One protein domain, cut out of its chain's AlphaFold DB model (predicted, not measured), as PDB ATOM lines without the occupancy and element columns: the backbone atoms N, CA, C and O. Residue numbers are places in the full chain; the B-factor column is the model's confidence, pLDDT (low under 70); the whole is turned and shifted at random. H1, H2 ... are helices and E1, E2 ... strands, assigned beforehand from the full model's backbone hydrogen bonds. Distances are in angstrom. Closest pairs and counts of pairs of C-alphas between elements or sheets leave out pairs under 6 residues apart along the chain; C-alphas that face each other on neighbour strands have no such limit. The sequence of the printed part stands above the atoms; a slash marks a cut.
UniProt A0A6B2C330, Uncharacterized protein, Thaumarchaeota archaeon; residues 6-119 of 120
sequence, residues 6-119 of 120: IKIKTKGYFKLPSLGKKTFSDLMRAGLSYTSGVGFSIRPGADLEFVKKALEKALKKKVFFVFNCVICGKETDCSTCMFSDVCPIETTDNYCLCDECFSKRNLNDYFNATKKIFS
ATOM      1  N   ILE A   6     -42.516  -0.741  33.386       88.38
ATOM      2  CA  ILE A   6     -42.760   0.465  32.587       88.38
ATOM      3  C   ILE A   6     -42.179   0.283  31.185       88.38
ATOM      4  O   ILE A   6     -40.998  -0.016  31.017       88.38
ATOM      5  N   LYS A   7     -43.011   0.519  30.168       88.69
ATOM      6  CA  LYS A   7     -42.607   0.510  28.759       88.69
ATOM      7  C   LYS A   7     -42.418   1.941  28.251       88.69
ATOM      8  O   LYS A   7     -43.331   2.757  28.358       88.69
ATOM      9  N   ILE A   8     -41.244   2.246  27.701       89.38
ATOM     10  CA  ILE A   8     -40.882   3.585  27.209       89.38
ATOM     11  C   ILE A   8     -40.544   3.515  25.726       89.38
ATOM     12  O   ILE A   8     -39.670   2.757  25.319       89.38
ATOM     13  N   LYS A   9     -41.209   4.333  24.907       87.62
ATOM     14  CA  LYS A   9     -40.887   4.439  23.479       87.62
ATOM     15  C   LYS A   9     -39.551   5.159  23.306       87.62
ATOM     16  O   LYS A   9     -39.372   6.253  23.837       87.62
ATOM     17  N   THR A  10     -38.634   4.574  22.537       84.75
ATOM     18  CA  THR A  10     -37.338   5.213  22.232       84.75
ATOM     19  C   THR A  10     -37.470   6.358  21.236       84.75
ATOM     20  O   THR A  10     -36.667   7.289  21.240       84.75
ATOM     21  N   LYS A  11     -38.525   6.326  20.414       83.06
ATOM     22  CA  LYS A  11     -38.905   7.404  19.501       83.06
ATOM     23  C   LYS A  11     -40.136   8.145  20.017       83.06
ATOM     24  O   LYS A  11     -41.129   7.533  20.405       83.06
ATOM     25  N   GLY A  12     -40.085   9.472  19.931       87.06
ATOM     26  CA  GLY A  12     -41.177  10.356  20.331       87.06
ATOM     27  C   GLY A  12     -41.099  10.794  21.792       87.06
ATOM     28  O   GLY A  12     -40.029  10.789  22.402       87.06
ATOM     29  N   TYR A  13     -42.244  11.225  22.322       93.44
ATOM     30  CA  TYR A  13     -42.360  11.759  23.675       93.44
ATOM     31  C   TYR A  13     -43.099  10.798  24.603       93.44
ATOM     32  O   TYR A  13     -44.048  10.128  24.196       93.44
ATOM     33  N   PHE A  14     -42.708  10.793  25.873       94.00
ATOM     34  CA  PHE A  14     -43.376  10.060  26.940       94.00
ATOM     35  C   PHE A  14     -43.500  10.912  28.205       94.00
ATOM     36  O   PHE A  14     -42.819  11.924  28.393       94.00
ATOM     37  N   LYS A  15     -44.420  10.516  29.082       93.44
ATOM     38  CA  LYS A  15     -44.658  11.184  30.362       93.44
ATOM     39  C   LYS A  15     -44.035  10.364  31.485       93.44
ATOM     40  O   LYS A  15     -44.094   9.139  31.472       93.44
ATOM     41  N   LEU A  16     -43.467  11.064  32.458       92.25
ATOM     42  CA  LEU A  16     -43.022  10.503  33.728       92.25
ATOM     43  C   LEU A  16     -43.841  11.153  34.853       92.25
ATOM     44  O   LEU A  16     -44.335  12.271  34.659       92.25
ATOM     45  N   PRO A  17     -43.996  10.487  36.011       91.19
ATOM     46  CA  PRO A  17     -44.578  11.118  37.194       91.19
ATOM     47  C   PRO A  17     -43.761  12.347  37.617       91.19
ATOM     48  O   PRO A  17     -42.642  12.552  37.152       91.19
ATOM     49  N   SER A  18     -44.295  13.172  38.517       89.12
ATOM     50  CA  SER A  18     -43.547  14.309  39.062       89.12
ATOM     51  C   SER A  18     -42.267  13.836  39.754       89.12
ATOM     52  O   SER A  18     -42.306  13.074  40.718       89.12
ATOM     53  N   LEU A  19     -41.123  14.308  39.258       89.56
ATOM     54  CA  LEU A  19     -39.802  13.965  39.776       89.56
ATOM     55  C   LEU A  19     -39.222  15.139  40.566       89.56
ATOM     56  O   LEU A  19     -39.384  16.300  40.194       89.56
ATOM     57  N   GLY A  20     -38.485  14.836  41.636       92.94
ATOM     58  CA  GLY A  20     -37.710  15.848  42.352       92.94
ATOM     59  C   GLY A  20     -36.615  16.459  41.467       92.94
ATOM     60  O   GLY A  20     -36.094  15.805  40.561       92.94
ATOM     61  N   LYS A  21     -36.210  17.703  41.766       94.69
ATOM     62  CA  LYS A  21     -35.222  18.473  40.980       94.69
ATOM     63  C   LYS A  21     -33.923  17.703  40.708       94.69
ATOM     64  O   LYS A  21     -33.387  17.772  39.606       94.69
ATOM     65  N   LYS A  22     -33.435  16.953  41.702       95.31
ATOM     66  CA  LYS A  22     -32.232  16.120  41.572       95.31
ATOM     67  C   LYS A  22     -32.433  14.999  40.549       95.31
ATOM     68  O   LYS A  22     -31.684  14.934  39.584       95.31
ATOM     69  N   THR A  23     -33.483  14.193  40.711       95.69
ATOM     70  CA  THR A  23     -33.824  13.101  39.788       95.69
ATOM     71  C   THR A  23     -34.024  13.611  38.366       95.69
ATOM     72  O   THR A  23     -33.506  13.022  37.425       95.69
ATOM     73  N   PHE A  24     -34.715  14.742  38.201       95.25
ATOM     74  CA  PHE A  24     -34.874  15.377  36.896       95.25
ATOM     75  C   PHE A  24     -33.518  15.726  36.263       95.25
ATOM     76  O   PHE A  24     -33.263  15.367  35.117       95.25
ATOM     77  N   SER A  25     -32.623  16.376  37.014       96.00
ATOM     78  CA  SER A  25     -31.280  16.716  36.528       96.00
ATOM     79  C   SER A  25     -30.446  15.479  36.182       96.00
ATOM     80  O   SER A  25     -29.696  15.516  35.207       96.00
ATOM     81  N   ASP A  26     -30.552  14.407  36.965       95.94
ATOM     82  CA  ASP A  26     -29.828  13.156  36.721       95.94
ATOM     83  C   ASP A  26     -30.319  12.488  35.428       95.94
ATOM     84  O   ASP A  26     -29.508  12.077  34.602       95.94
ATOM     85  N   LEU A  27     -31.635  12.474  35.193       96.44
ATOM     86  CA  LEU A  27     -32.233  11.988  33.947       96.44
ATOM     87  C   LEU A  27     -31.795  12.810  32.729       96.44
ATOM     88  O   LEU A  27     -31.445  12.238  31.696       96.44
ATOM     89  N   MET A  28     -31.759  14.143  32.847       96.44
ATOM     90  CA  MET A  28     -31.247  14.995  31.770       96.44
ATOM     91  C   MET A  28     -29.800  14.632  31.442       96.44
ATOM     92  O   MET A  28     -29.483  14.419  30.279       96.44
ATOM     93  N   ARG A  29     -28.932  14.476  32.450       95.81
ATOM     94  CA  ARG A  29     -27.528  14.065  32.256       95.81
ATOM     95  C   ARG A  29     -27.397  12.683  31.626       95.81
ATOM     96  O   ARG A  29     -26.510  12.497  30.801       95.81
ATOM     97  N   ALA A  30     -28.293  11.762  31.971       94.75
ATOM     98  CA  ALA A  30     -28.283  10.398  31.458       94.75
ATOM     99  C   ALA A  30     -28.603  10.284  29.963       94.75
ATOM    100  O   ALA A  30     -28.312   9.254  29.373       94.75
ATOM    101  N   GLY A  31     -29.167  11.323  29.340       93.94
ATOM    102  CA  GLY A  31     -29.479  11.303  27.906       93.94
ATOM    103  C   GLY A  31     -30.922  11.650  27.573       93.94
ATOM    104  O   GLY A  31     -31.304  11.585  26.412       93.94
ATOM    105  N   LEU A  32     -31.732  12.052  28.553       95.44
ATOM    106  CA  LEU A  32     -33.087  12.531  28.292       95.44
ATOM    107  C   LEU A  32     -33.086  14.020  27.933       95.44
ATOM    108  O   LEU A  32     -32.192  14.776  28.316       95.44
ATOM    109  N   SER A  33     -34.118  14.418  27.202       95.75
ATOM    110  CA  SER A  33     -34.539  15.794  26.964       95.75
ATOM    111  C   SER A  33     -35.946  15.983  27.513       95.75
ATOM    112  O   SER A  33     -36.704  15.022  27.649       95.75
ATOM    113  N   TYR A  34     -36.311  17.226  27.814       95.62
ATOM    114  CA  TYR A  34     -37.659  17.572  28.243       95.62
ATOM    115  C   TYR A  34     -38.160  18.805  27.498       95.62
ATOM    116  O   TYR A  34     -37.510  19.849  27.503       95.62
ATOM    117  N   THR A  35     -39.346  18.685  26.910       95.62
ATOM    118  CA  THR A  35     -40.066  19.789  26.276       95.62
ATOM    119  C   THR A  35     -41.285  20.116  27.127       95.62
ATOM    120  O   THR A  35     -42.160  19.265  27.323       95.62
ATOM    121  N   SER A  36     -41.356  21.350  27.635       92.56
ATOM    122  CA  SER A  36     -42.469  21.802  28.479       92.56
ATOM    123  C   SER A  36     -43.817  21.613  27.774       92.56
ATOM    124  O   SER A  36     -43.938  21.860  26.577       92.56
ATOM    125  N   GLY A  37     -44.822  21.109  28.495       91.94
ATOM    126  CA  GLY A  37     -46.138  20.753  27.945       91.94
ATOM    127  C   GLY A  37     -46.171  19.428  27.167       91.94
ATOM    128  O   GLY A  37     -47.167  18.704  27.229       91.94
ATOM    129  N   VAL A  38     -45.069  19.025  26.527       94.06
ATOM    130  CA  VAL A  38     -45.018  17.837  25.659       94.06
ATOM    131  C   VAL A  38     -44.545  16.594  26.412       94.06
ATOM    132  O   VAL A  38     -45.279  15.610  26.469       94.06
ATOM    133  N   GLY A  39     -43.406  16.637  27.104       94.94
ATOM    134  CA  GLY A  39     -42.893  15.508  27.888       94.94
ATOM    135  C   GLY A  39     -41.401  15.248  27.695       94.94
ATOM    136  O   GLY A  39     -40.662  16.110  27.225       94.94
ATOM    137  N   PHE A  40     -40.977  14.047  28.083       96.25
ATOM    138  CA  PHE A  40     -39.604  13.568  27.958       96.25
ATOM    139  C   PHE A  40     -39.384  12.889  26.613       96.25
ATOM    140  O   PHE A  40     -40.296  12.262  26.082       96.25
ATOM    141  N   SER A  41     -38.168  12.972  26.091       95.06
ATOM    142  CA  SER A  41     -37.704  12.187  24.949       95.06
ATOM    143  C   SER A  41     -36.270  11.731  25.189       95.06
ATOM    144  O   SER A  41     -35.538  12.341  25.972       95.06
ATOM    145  N   ILE A  42     -35.857  10.649  24.536       92.25
ATOM    146  CA  ILE A  42     -34.458  10.215  24.558       92.25
ATOM    147  C   ILE A  42     -33.695  11.021  23.504       92.25
ATOM    148  O   ILE A  42     -34.153  11.156  22.367       92.25
ATOM    149  N   ARG A  43     -32.546  11.595  23.876       90.88
ATOM    150  CA  ARG A  43     -31.702  12.344  22.942       90.88
ATOM    151  C   ARG A  43     -31.154  11.407  21.859       90.88
ATOM    152  O   ARG A  43     -30.739  10.293  22.182       90.88
ATOM    153  N   PRO A  44     -31.098  11.847  20.589       85.38
ATOM    154  CA  PRO A  44     -30.425  11.085  19.544       85.38
ATOM    155  C   PRO A  44     -28.979  10.764  19.946       85.38
ATOM    156  O   PRO A  44     -28.261  11.653  20.403       85.38
ATOM    157  N   GLY A  45     -28.569   9.503  19.797       82.06
ATOM    158  CA  GLY A  45     -27.222   9.040  20.150       82.06
ATOM    159  C   GLY A  45     -26.948   8.895  21.652       82.06
ATOM    160  O   GLY A  45     -25.798   8.694  22.029       82.06
ATOM    161  N   ALA A  46     -27.961   9.014  22.518       86.88
ATOM    162  CA  ALA A  46     -27.800   8.698  23.932       86.88
ATOM    163  C   ALA A  46     -27.499   7.204  24.137       86.88
ATOM    164  O   ALA A  46     -28.075   6.353  23.458       86.88
ATOM    165  N   ASP A  47     -26.654   6.905  25.123       87.19
ATOM    166  CA  ASP A  47     -26.430   5.543  25.603       87.19
ATOM    167  C   ASP A  47     -27.710   5.036  26.279       87.19
ATOM    168  O   ASP A  47     -28.065   5.447  27.389       87.19
ATOM    169  N   LEU A  48     -28.432   4.166  25.576       86.00
ATOM    170  CA  LEU A  48     -29.707   3.645  26.041       86.00
ATOM    171  C   LEU A  48     -29.552   2.789  27.308       86.00
ATOM    172  O   LEU A  48     -30.443   2.825  28.158       86.00
ATOM    173  N   GLU A  49     -28.420   2.108  27.519       85.50
ATOM    174  CA  GLU A  49     -28.176   1.362  28.759       85.50
ATOM    175  C   GLU A  49     -28.132   2.312  29.957       85.50
ATOM    176  O   GLU A  49     -28.763   2.085  30.997       85.50
ATOM    177  N   PHE A  50     -27.410   3.420  29.792       89.19
ATOM    178  CA  PHE A  50     -27.284   4.429  30.830       89.19
ATOM    179  C   PHE A  50     -28.615   5.142  31.092       89.19
ATOM    180  O   PHE A  50     -28.994   5.345  32.253       89.19
ATOM    181  N   VAL A  51     -29.378   5.445  30.034       91.88
ATOM    182  CA  VAL A  51     -30.739   5.995  30.142       91.88
ATOM    183  C   VAL A  51     -31.662   5.025  30.886       91.88
ATOM    184  O   VAL A  51     -32.367   5.453  31.803       91.88
ATOM    185  N   LYS A  52     -31.640   3.727  30.551       90.31
ATOM    186  CA  LYS A  52     -32.443   2.685  31.213       90.31
ATOM    187  C   LYS A  52     -32.126   2.617  32.700       90.31
ATOM    188  O   LYS A  52     -33.030   2.806  33.510       90.31
ATOM    189  N   LYS A  53     -30.851   2.472  33.071       91.38
ATOM    190  CA  LYS A  53     -30.414   2.442  34.480       91.38
ATOM    191  C   LYS A  53     -30.859   3.689  35.249       91.38
ATOM    192  O   LYS A  53     -31.300   3.594  36.396       91.38
ATOM    193  N   ALA A  54     -30.771   4.866  34.629       94.38
ATOM    194  CA  ALA A  54     -31.213   6.112  35.248       94.38
ATOM    195  C   ALA A  54     -32.739   6.157  35.449       94.38
ATOM    196  O   ALA A  54     -33.201   6.575  36.514       94.38
ATOM    197  N   LEU A  55     -33.517   5.693  34.468       94.31
ATOM    198  CA  LEU A  55     -34.977   5.601  34.548       94.31
ATOM    199  C   LEU A  55     -35.430   4.580  35.595       94.31
ATOM    200  O   LEU A  55     -36.280   4.906  36.418       94.31
ATOM    201  N   GLU A  56     -34.835   3.388  35.629       93.31
ATOM    202  CA  GLU A  56     -35.151   2.356  36.624       93.31
ATOM    203  C   GLU A  56     -34.856   2.844  38.041       93.31
ATOM    204  O   GLU A  56     -35.679   2.697  38.945       93.31
ATOM    205  N   LYS A  57     -33.723   3.532  38.232       93.56
ATOM    206  CA  LYS A  57     -33.381   4.171  39.508       93.56
ATOM    207  C   LYS A  57     -34.371   5.271  39.894       93.56
ATOM    208  O   LYS A  57     -34.720   5.394  41.068       93.56
ATOM    209  N   ALA A  58     -34.806   6.085  38.933       94.00
ATOM    210  CA  ALA A  58     -35.746   7.180  39.166       94.00
ATOM    211  C   ALA A  58     -37.159   6.678  39.501       94.00
ATOM    212  O   ALA A  58     -37.826   7.257  40.356       94.00
ATOM    213  N   LEU A  59     -37.601   5.615  38.830       92.50
ATOM    214  CA  LEU A  59     -38.963   5.087  38.907       92.50
ATOM    215  C   LEU A  59     -39.105   3.947  39.918       92.50
ATOM    216  O   LEU A  59     -40.228   3.622  40.296       92.50
ATOM    217  N   LYS A  60     -37.984   3.363  40.365       91.69
ATOM    218  CA  LYS A  60     -37.922   2.153  41.203       91.69
ATOM    219  C   LYS A  60     -38.725   0.991  40.604       91.69
ATOM    220  O   LYS A  60     -39.370   0.238  41.326       91.69
ATOM    221  N   LYS A  61     -38.714   0.899  39.275       91.56
ATOM    222  CA  LYS A  61     -39.469  -0.060  38.461       91.56
ATOM    223  C   LYS A  61     -38.590  -0.532  37.317       91.56
ATOM    224  O   LYS A  61     -37.728   0.226  36.875       91.56
ATOM    225  N   LYS A  62     -38.832  -1.748  36.829       88.62
ATOM    226  CA  LYS A  62     -38.138  -2.279  35.654       88.62
ATOM    227  C   LYS A  62     -38.605  -1.535  34.408       88.62
ATOM    228  O   LYS A  62     -39.806  -1.313  34.233       88.62
ATOM    229  N   VAL A  63     -37.668  -1.141  33.557       88.50
ATOM    230  CA  VAL A  63     -37.956  -0.367  32.348       88.50
ATOM    231  C   VAL A  63     -37.603  -1.196  31.127       88.50
ATOM    232  O   VAL A  63     -36.491  -1.700  31.011       88.50
ATOM    233  N   PHE A  64     -38.536  -1.299  30.185       86.69
ATOM    234  CA  PHE A  64     -38.252  -1.822  28.853       86.69
ATOM    235  C   PHE A  64     -38.439  -0.735  27.817       86.69
ATOM    236  O   PHE A  64     -39.406   0.035  27.848       86.69
ATOM    237  N   PHE A  65     -37.518  -0.708  26.867       86.88
ATOM    238  CA  PHE A  65     -37.668   0.130  25.702       86.88
ATOM    239  C   PHE A  65     -38.542  -0.545  24.655       86.88
ATOM    240  O   PHE A  65     -38.418  -1.738  24.381       86.88
ATOM    241  N   VAL A  66     -39.434   0.253  24.081       86.19
ATOM    242  CA  VAL A  66     -40.276  -0.131  22.957       86.19
ATOM    243  C   VAL A  66     -39.634   0.405  21.689       86.19
ATOM    244  O   VAL A  66     -39.444   1.615  21.523       86.19
ATOM    245  N   PHE A  67     -39.330  -0.527  20.801       84.19
ATOM    246  CA  PHE A  67     -38.773  -0.326  19.477       84.19
ATOM    247  C   PHE A  67     -39.828  -0.642  18.420       84.19
ATOM    248  O   PHE A  67     -40.890  -1.190  18.712       84.19
ATOM    249  N   ASN A  68     -39.525  -0.321  17.167       83.44
ATOM    250  CA  ASN A  68     -40.337  -0.755  16.036       83.44
ATOM    251  C   ASN A  68     -39.558  -1.806  15.248       83.44
ATOM    252  O   ASN A  68     -38.349  -1.663  15.039       83.44
ATOM    253  N   CYS A  69     -40.260  -2.847  14.805       84.31
ATOM    254  CA  CYS A  69     -39.694  -3.862  13.937       84.31
ATOM    255  C   CYS A  69     -39.214  -3.216  12.634       84.31
ATOM    256  O   CYS A  69     -39.985  -2.538  11.957       84.31
ATOM    257  N   VAL A  70     -37.964  -3.460  12.256       83.25
ATOM    258  CA  VAL A  70     -37.361  -2.894  11.045       83.25
ATOM    259  C   VAL A  70     -38.103  -3.332   9.775       83.25
ATOM    260  O   VAL A  70     -38.227  -2.545   8.845       83.25
ATOM    261  N   ILE A  71     -38.657  -4.553   9.755       86.12
ATOM    262  CA  ILE A  71     -39.342  -5.124   8.584       86.12
ATOM    263  C   ILE A  71     -40.806  -4.680   8.504       86.12
ATOM    264  O   ILE A  71     -41.245  -4.193   7.466       86.12
ATOM    265  N   CYS A  72     -41.580  -4.878   9.575       86.75
ATOM    266  CA  CYS A  72     -43.036  -4.686   9.541       86.75
ATOM    267  C   CYS A  72     -43.529  -3.437  10.280       86.75
ATOM    268  O   CYS A  72     -44.719  -3.142  10.236       86.75
ATOM    269  N   GLY A  73     -42.655  -2.725  10.994       82.62
ATOM    270  CA  GLY A  73     -43.012  -1.534  11.769       82.62
ATOM    271  C   GLY A  73     -43.797  -1.802  13.056       82.62
ATOM    272  O   GLY A  73     -44.095  -0.854  13.772       82.62
ATOM    273  N   LYS A  74     -44.125  -3.059  13.383       86.75
ATOM    274  CA  LYS A  74     -44.845  -3.414  14.618       86.75
ATOM    275  C   LYS A  74     -44.017  -3.054  15.854       86.75
ATOM    276  O   LYS A  74     -42.811  -3.300  15.874       86.75
ATOM    277  N   GLU A  75     -44.669  -2.518  16.884       85.50
ATOM    278  CA  GLU A  75     -44.026  -2.266  18.176       85.50
ATOM    279  C   GLU A  75     -43.548  -3.585  18.801       85.50
ATOM    280  O   GLU A  75     -44.253  -4.596  18.796       85.50
ATOM    281  N   THR A  76     -42.324  -3.580  19.314       82.19
ATOM    282  CA  THR A  76     -41.683  -4.724  19.960       82.19
ATOM    283  C   THR A  76     -40.812  -4.232  21.107       82.19
ATOM    284  O   THR A  76     -40.381  -3.081  21.122       82.19
ATOM    285  N   ASP A  77     -40.569  -5.084  22.088       81.56
ATOM    286  CA  ASP A  77     -39.735  -4.778  23.239       81.56
ATOM    287  C   ASP A  77     -39.012  -6.046  23.702       81.56
ATOM    288  O   ASP A  77     -39.338  -7.160  23.284       81.56
ATOM    289  N   CYS A  78     -38.005  -5.880  24.551       76.62
ATOM    290  CA  CYS A  78     -37.173  -6.993  24.985       76.62
ATOM    291  C   CYS A  78     -37.807  -7.854  26.091       76.62
ATOM    292  O   CYS A  78     -37.181  -8.830  26.493       76.62
ATOM    293  N   SER A  79     -39.027  -7.563  26.568       73.69
ATOM    294  CA  SER A  79     -39.647  -8.345  27.653       73.69
ATOM    295  C   SER A  79     -39.991  -9.782  27.256       73.69
ATOM    296  O   SER A  79     -40.022 -10.650  28.124       73.69
ATOM    297  N   THR A  80     -40.203 -10.049  25.963       70.44
ATOM    298  CA  THR A  80     -40.474 -11.395  25.425       70.44
ATOM    299  C   THR A  80     -39.414 -11.871  24.433       70.44
ATOM    300  O   THR A  80     -39.589 -12.908  23.801       70.44
ATOM    301  N   CYS A  81     -38.320 -11.124  24.269       73.69
ATOM    302  CA  CYS A  81     -37.301 -11.436  23.273       73.69
ATOM    303  C   CYS A  81     -36.411 -12.593  23.743       73.69
ATOM    304  O   CYS A  81     -35.783 -12.520  24.802       73.69
ATOM    305  N   MET A  82     -36.290 -13.631  22.908       70.69
ATOM    306  CA  MET A  82     -35.457 -14.813  23.187       70.69
ATOM    307  C   MET A  82     -33.955 -14.506  23.311       70.69
ATOM    308  O   MET A  82     -33.198 -15.328  23.811       70.69
ATOM    309  N   PHE A  83     -33.525 -13.328  22.852       72.31
ATOM    310  CA  PHE A  83     -32.139 -12.867  22.927       72.31
ATOM    311  C   PHE A  83     -31.918 -11.817  24.020       72.31
ATOM    312  O   PHE A  83     -30.853 -11.210  24.055       72.31
ATOM    313  N   SER A  84     -32.897 -11.567  24.890       71.31
ATOM    314  CA  SER A  84     -32.832 -10.497  25.900       71.31
ATOM    315  C   SER A  84     -31.590 -10.552  26.802       71.31
ATOM    316  O   SER A  84     -31.101  -9.500  27.196       71.31
ATOM    317  N   ASP A  85     -31.028 -11.738  27.051       67.31
ATOM    318  CA  ASP A  85     -29.817 -11.904  27.870       67.31
ATOM    319  C   ASP A  85     -28.503 -11.564  27.142       67.31
ATOM    320  O   ASP A  85     -27.482 -11.319  27.782       67.31
ATOM    321  N   VAL A  86     -28.498 -11.577  25.805       67.56
ATOM    322  CA  VAL A  86     -27.273 -11.465  24.983       67.56
ATOM    323  C   VAL A  86     -27.326 -10.341  23.952       67.56
ATOM    324  O   VAL A  86     -26.334 -10.069  23.279       67.56
ATOM    325  N   CYS A  87     -28.483  -9.704  23.781       69.06
ATOM    326  CA  CYS A  87     -28.708  -8.721  22.738       69.06
ATOM    327  C   CYS A  87     -28.449  -7.299  23.256       69.06
ATOM    328  O   CYS A  87     -29.219  -6.805  24.080       69.06
ATOM    329  N   PRO A  88     -27.449  -6.581  22.714       63.69
ATOM    330  CA  PRO A  88     -27.199  -5.188  23.062       63.69
ATOM    331  C   PRO A  88     -28.156  -4.232  22.329       63.69
ATOM    332  O   PRO A  88     -27.890  -3.041  22.254       63.69
ATOM    333  N   ILE A  89     -29.263  -4.697  21.732       61.22
ATOM    334  CA  ILE A  89     -30.157  -3.802  20.969       61.22
ATOM    335  C   ILE A  89     -30.805  -2.754  21.872       61.22
ATOM    336  O   ILE A  89     -31.040  -1.634  21.433       61.22
ATOM    337  N   GLU A  90     -31.004  -3.075  23.160       56.56
ATOM    338  CA  GLU A  90     -31.393  -2.079  24.161       56.56
ATOM    339  C   GLU A  90     -30.327  -0.996  24.371       56.56
ATOM    340  O   GLU A  90     -30.609  -0.032  25.069       56.56
ATOM    341  N   THR A  91     -29.128  -1.144  23.796       54.78
ATOM    342  CA  THR A  91     -27.944  -0.312  24.034       54.78
ATOM    343  C   THR A  91     -27.309   0.267  22.757       54.78
ATOM    344  O   THR A  91     -26.549   1.222  22.881       54.78
ATOM    345  N   THR A  92     -27.599  -0.239  21.545       55.84
ATOM    346  CA  THR A  92     -26.921   0.214  20.304       55.84
ATOM    347  C   THR A  92     -27.819   0.783  19.204       55.84
ATOM    348  O   THR A  92     -27.370   1.689  18.505       55.84
ATOM    349  N   ASP A  93     -29.073   0.338  19.042       62.16
ATOM    350  CA  ASP A  93     -29.877   0.708  17.866       62.16
ATOM    351  C   ASP A  93     -31.373   0.885  18.160       62.16
ATOM    352  O   ASP A  93     -31.995   0.146  18.913       62.16
ATOM    353  N   ASN A  94     -32.007   1.846  17.478       64.44
ATOM    354  CA  ASN A  94     -33.452   2.098  17.589       64.44
ATOM    355  C   ASN A  94     -34.325   1.121  16.774       64.44
ATOM    356  O   ASN A  94     -35.530   1.354  16.618       64.44
ATOM    357  N   TYR A  95     -33.726   0.075  16.207       69.56
ATOM    358  CA  TYR A  95     -34.375  -0.856  15.292       69.56
ATOM    359  C   TYR A  95     -34.172  -2.282  15.786       69.56
ATOM    360  O   TYR A  95     -33.051  -2.698  16.050       69.56
ATOM    361  N   CYS A  96     -35.265  -3.033  15.882       79.25
ATOM    362  CA  CYS A  96     -35.258  -4.431  16.308       79.25
ATOM    363  C   CYS A  96     -36.014  -5.291  15.281       79.25
ATOM    364  O   CYS A  96     -36.657  -4.761  14.375       79.25
ATOM    365  N   LEU A  97     -35.947  -6.615  15.396       81.62
ATOM    366  CA  LEU A  97     -36.803  -7.551  14.666       81.62
ATOM    367  C   LEU A  97     -37.799  -8.164  15.649       81.62
ATOM    368  O   LEU A  97     -37.391  -8.677  16.682       81.62
ATOM    369  N   CYS A  98     -39.095  -8.141  15.326       84.31
ATOM    370  CA  CYS A  98     -40.065  -8.908  16.109       84.31
ATOM    371  C   CYS A  98     -39.908 -10.415  15.846       84.31
ATOM    372  O   CYS A  98     -39.466 -10.818  14.764       84.31
ATOM    373  N   ASP A  99     -40.347 -11.244  16.798       82.50
ATOM    374  CA  ASP A  99     -40.222 -12.708  16.726       82.50
ATOM    375  C   ASP A  99     -40.851 -13.303  15.457       82.50
ATOM    376  O   ASP A  99     -40.307 -14.231  14.856       82.50
ATOM    377  N   GLU A 100     -41.968 -12.735  14.993       85.56
ATOM    378  CA  GLU A 100     -42.650 -13.158  13.765       85.56
ATOM    379  C   GLU A 100     -41.781 -12.931  12.519       85.56
ATOM    380  O   GLU A 100     -41.670 -13.801  11.654       85.56
ATOM    381  N   CYS A 101     -41.152 -11.758  12.418       86.44
ATOM    382  CA  CYS A 101     -40.271 -11.413  11.304       86.44
ATOM    383  C   CYS A 101     -38.951 -12.186  11.371       86.44
ATOM    384  O   CYS A 101     -38.451 -12.620  10.335       86.44
ATOM    385  N   PHE A 102     -38.423 -12.407  12.575       82.75
ATOM    386  CA  PHE A 102     -37.244 -13.238  12.791       82.75
ATOM    387  C   PHE A 102     -37.489 -14.695  12.363       82.75
ATOM    388  O   PHE A 102     -36.701 -15.270  11.611       82.75
ATOM    389  N   SER A 103     -38.628 -15.273  12.757       84.94
ATOM    390  CA  SER A 103     -38.973 -16.676  12.480       84.94
ATOM    391  C   SER A 103     -39.114 -16.989  10.990       84.94
ATOM    392  O   SER A 103     -38.845 -18.112  10.568       84.94
ATOM    393  N   LYS A 104     -39.479 -15.996  10.170       86.69
ATOM    394  CA  LYS A 104     -39.571 -16.145   8.708       86.69
ATOM    395  C   LYS A 104     -38.210 -16.299   8.023       86.69
ATOM    396  O   LYS A 104     -38.179 -16.736   6.879       86.69
ATOM    397  N   ARG A 105     -37.103 -15.932   8.690       77.19
ATOM    398  CA  ARG A 105     -35.719 -16.017   8.173       77.19
ATOM    399  C   ARG A 105     -35.547 -15.439   6.757       77.19
ATOM    400  O   ARG A 105     -34.728 -15.919   5.978       77.19
ATOM    401  N   ASN A 106     -36.314 -14.401   6.416       83.50
ATOM    402  CA  ASN A 106     -36.268 -13.780   5.095       83.50
ATOM    403  C   ASN A 106     -35.233 -12.647   5.064       83.50
ATOM    404  O   ASN A 106     -35.511 -11.510   5.448       83.50
ATOM    405  N   LEU A 107     -34.032 -12.968   4.581       80.12
ATOM    406  CA  LEU A 107     -32.934 -12.009   4.468       80.12
ATOM    407  C   LEU A 107     -33.242 -10.871   3.486       80.12
ATOM    408  O   LEU A 107     -32.825  -9.742   3.732       80.12
ATOM    409  N   ASN A 108     -34.004 -11.122   2.418       85.56
ATOM    410  CA  ASN A 108     -34.352 -10.077   1.452       85.56
ATOM    411  C   ASN A 108     -35.228  -8.996   2.087       85.56
ATOM    412  O   ASN A 108     -34.993  -7.810   1.861       85.56
ATOM    413  N   ASP A 109     -36.200  -9.382   2.915       83.12
ATOM    414  CA  ASP A 109     -37.041  -8.421   3.637       83.12
ATOM    415  C   ASP A 109     -36.196  -7.558   4.583       83.12
ATOM    416  O   ASP A 109     -36.367  -6.340   4.629       83.12
ATOM    417  N   TYR A 110     -35.232  -8.171   5.276       81.25
ATOM    418  CA  TYR A 110     -34.293  -7.461   6.143       81.25
ATOM    419  C   TYR A 110     -33.393  -6.485   5.367       81.25
ATOM    420  O   TYR A 110     -33.292  -5.313   5.741       81.25
ATOM    421  N   PHE A 111     -32.773  -6.918   4.264       83.25
ATOM    422  CA  PHE A 111     -31.927  -6.054   3.430       83.25
ATOM    423  C   PHE A 111     -32.719  -4.894   2.819       83.25
ATOM    424  O   PHE A 111     -32.268  -3.751   2.840       83.25
ATOM    425  N   ASN A 112     -33.924  -5.158   2.314       83.94
ATOM    426  CA  ASN A 112     -34.776  -4.120   1.737       83.94
ATOM    427  C   ASN A 112     -35.235  -3.105   2.791       83.94
ATOM    428  O   ASN A 112     -35.285  -1.904   2.512       83.94
ATOM    429  N   ALA A 113     -35.556  -3.570   3.998       80.56
ATOM    430  CA  ALA A 113     -35.950  -2.714   5.108       80.56
ATOM    431  C   ALA A 113     -34.793  -1.839   5.608       80.56
ATOM    432  O   ALA A 113     -34.949  -0.628   5.757       80.56
ATOM    433  N   THR A 114     -33.616  -2.429   5.815       76.75
ATOM    434  CA  THR A 114     -32.428  -1.701   6.285       76.75
ATOM    435  C   THR A 114     -31.919  -0.711   5.242       76.75
ATOM    436  O   THR A 114     -31.612   0.424   5.598       76.75
ATOM    437  N   LYS A 115     -31.938  -1.057   3.947       81.12
ATOM    438  CA  LYS A 115     -31.603  -0.116   2.867       81.12
ATOM    439  C   LYS A 115     -32.458   1.152   2.932       81.12
ATOM    440  O   LYS A 115     -31.923   2.246   2.861       81.12
ATOM    441  N   LYS A 116     -33.770   1.041   3.159       70.00
ATOM    442  CA  LYS A 116     -34.651   2.221   3.300       70.00
ATOM    443  C   LYS A 116     -34.306   3.116   4.494       70.00
ATOM    444  O   LYS A 116     -34.646   4.291   4.474       70.00
ATOM    445  N   ILE A 117     -33.690   2.563   5.536       68.31
ATOM    446  CA  ILE A 117     -33.393   3.265   6.790       68.31
ATOM    447  C   ILE A 117     -31.996   3.890   6.770       68.31
ATOM    448  O   ILE A 117     -31.809   4.966   7.331       68.31
ATOM    449  N   PHE A 118     -31.034   3.220   6.135       66.62
ATOM    450  CA  PHE A 118     -29.619   3.604   6.128       66.62
ATOM    451  C   PHE A 118     -29.118   4.109   4.767       66.62
ATOM    452  O   PHE A 118     -27.935   4.420   4.638       66.62
ATOM    453  N   SER A 119     -29.973   4.201   3.744       58.34
ATOM    454  CA  SER A 119     -29.645   4.937   2.520       58.34
ATOM    455  C   SER A 119     -29.629   6.437   2.814       58.34
ATOM    456  O   SER A 119     -30.676   7.081   2.859       58.34
TER     457      SER A 119
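This is residues 6 to 119 of the 120 residues of an uncharacterized protein of Thaumarchaeota archaeon (UniProt A0A6B2C330). Two lobes share one long strand, E4: at one end H1 and H2 lie side by side with the small hairpin of E2 and E3, and at the other end E5 folds back on E4, with H4 and H5 beyond. E1 pairs with E4, and H2 covers part of it. The printed part has 114 residues, with five named helices and five named strands in the order E1 H1 E2 E3 H2 E4 E5 H3 H4 H5, a mixed class of helices and strands. The larger sheet, E1 E4 E5, is mixed; the other, E2 E3, is antiparallel. The whole is compact, with a radius of gyration of the C-alphas of 15.3 A, and its outline is elongated, 49 by 29 by 19 A.

Start at E1, residues 6 to 9, parallel to E4, residues 62 to 69, at 34 degrees; N 6 and O 62 are within hydrogen-bond range at 2.9 A. H1, residues 21 to 30, touches H2, residues 48 to 59, at a shallow tilt of 15 degrees, opposite ways; their closest C-alphas, of Ala 30 and Val 51, are 5.2 A apart. E2, residues 32 to 35, and E3, residues 39 to 42, are an antiparallel hairpin, with N 33 and O 41 within hydrogen-bond range at 2.8 A. H2 is on the sheet of E1, E4 and E5, residues 75 to 77, in two layers, a helix on one face of a sheet. E4 and E5 are an antiparallel hairpin; look for N 67 and O 76 within hydrogen-bond range at 2.8 A. The pairing is staggered: residues 63 to 66 of E4 pair with E1, residues 66 to 68 with E5. H3, residues 89 to 92, only grazes the sheet and touches residues 48 to 49 of H2 alone; the closest C-alphas, of Leu 48 and Thr 91, are 4.8 A apart. H4, residues 99 to 103, is only just on the sheet, with 5 pairs of C-alphas within 10 A, and only grazes it. H5, residues 107 to 118, is not on the sheet and is apart from H4. Every O i to N i+4 pair is within hydrogen-bond range in H1, H2, H4 and H5; H3 is too short for one.

Find C-alpha 6 at (-42.760, 0.465, 32.587), where E1 begins its 10.1 A. H1 runs 14.3 A, E2 10.3 A, E3 10.5 A and H2 15.9 A. From C-alpha 62 at (-38.138, -2.279, 35.654), E4 runs 21.8 A; E5 follows with 7.1 A, H3 with 5.2 A and H4 with 5.9 A. H5 runs 16.0 A to C-alpha 118 at (-29.619, 3.604, 6.128).

The two C-alphas farthest apart, of Lys 21 and Asn 108, are 48.8 A apart. The printed part has no cut. The links E1 to H1 and E5 to H3 are long, 11 residues each. Mean pLDDT of the printed part is 84.4; residues 85 to 95 and 117 to 119 are under 70.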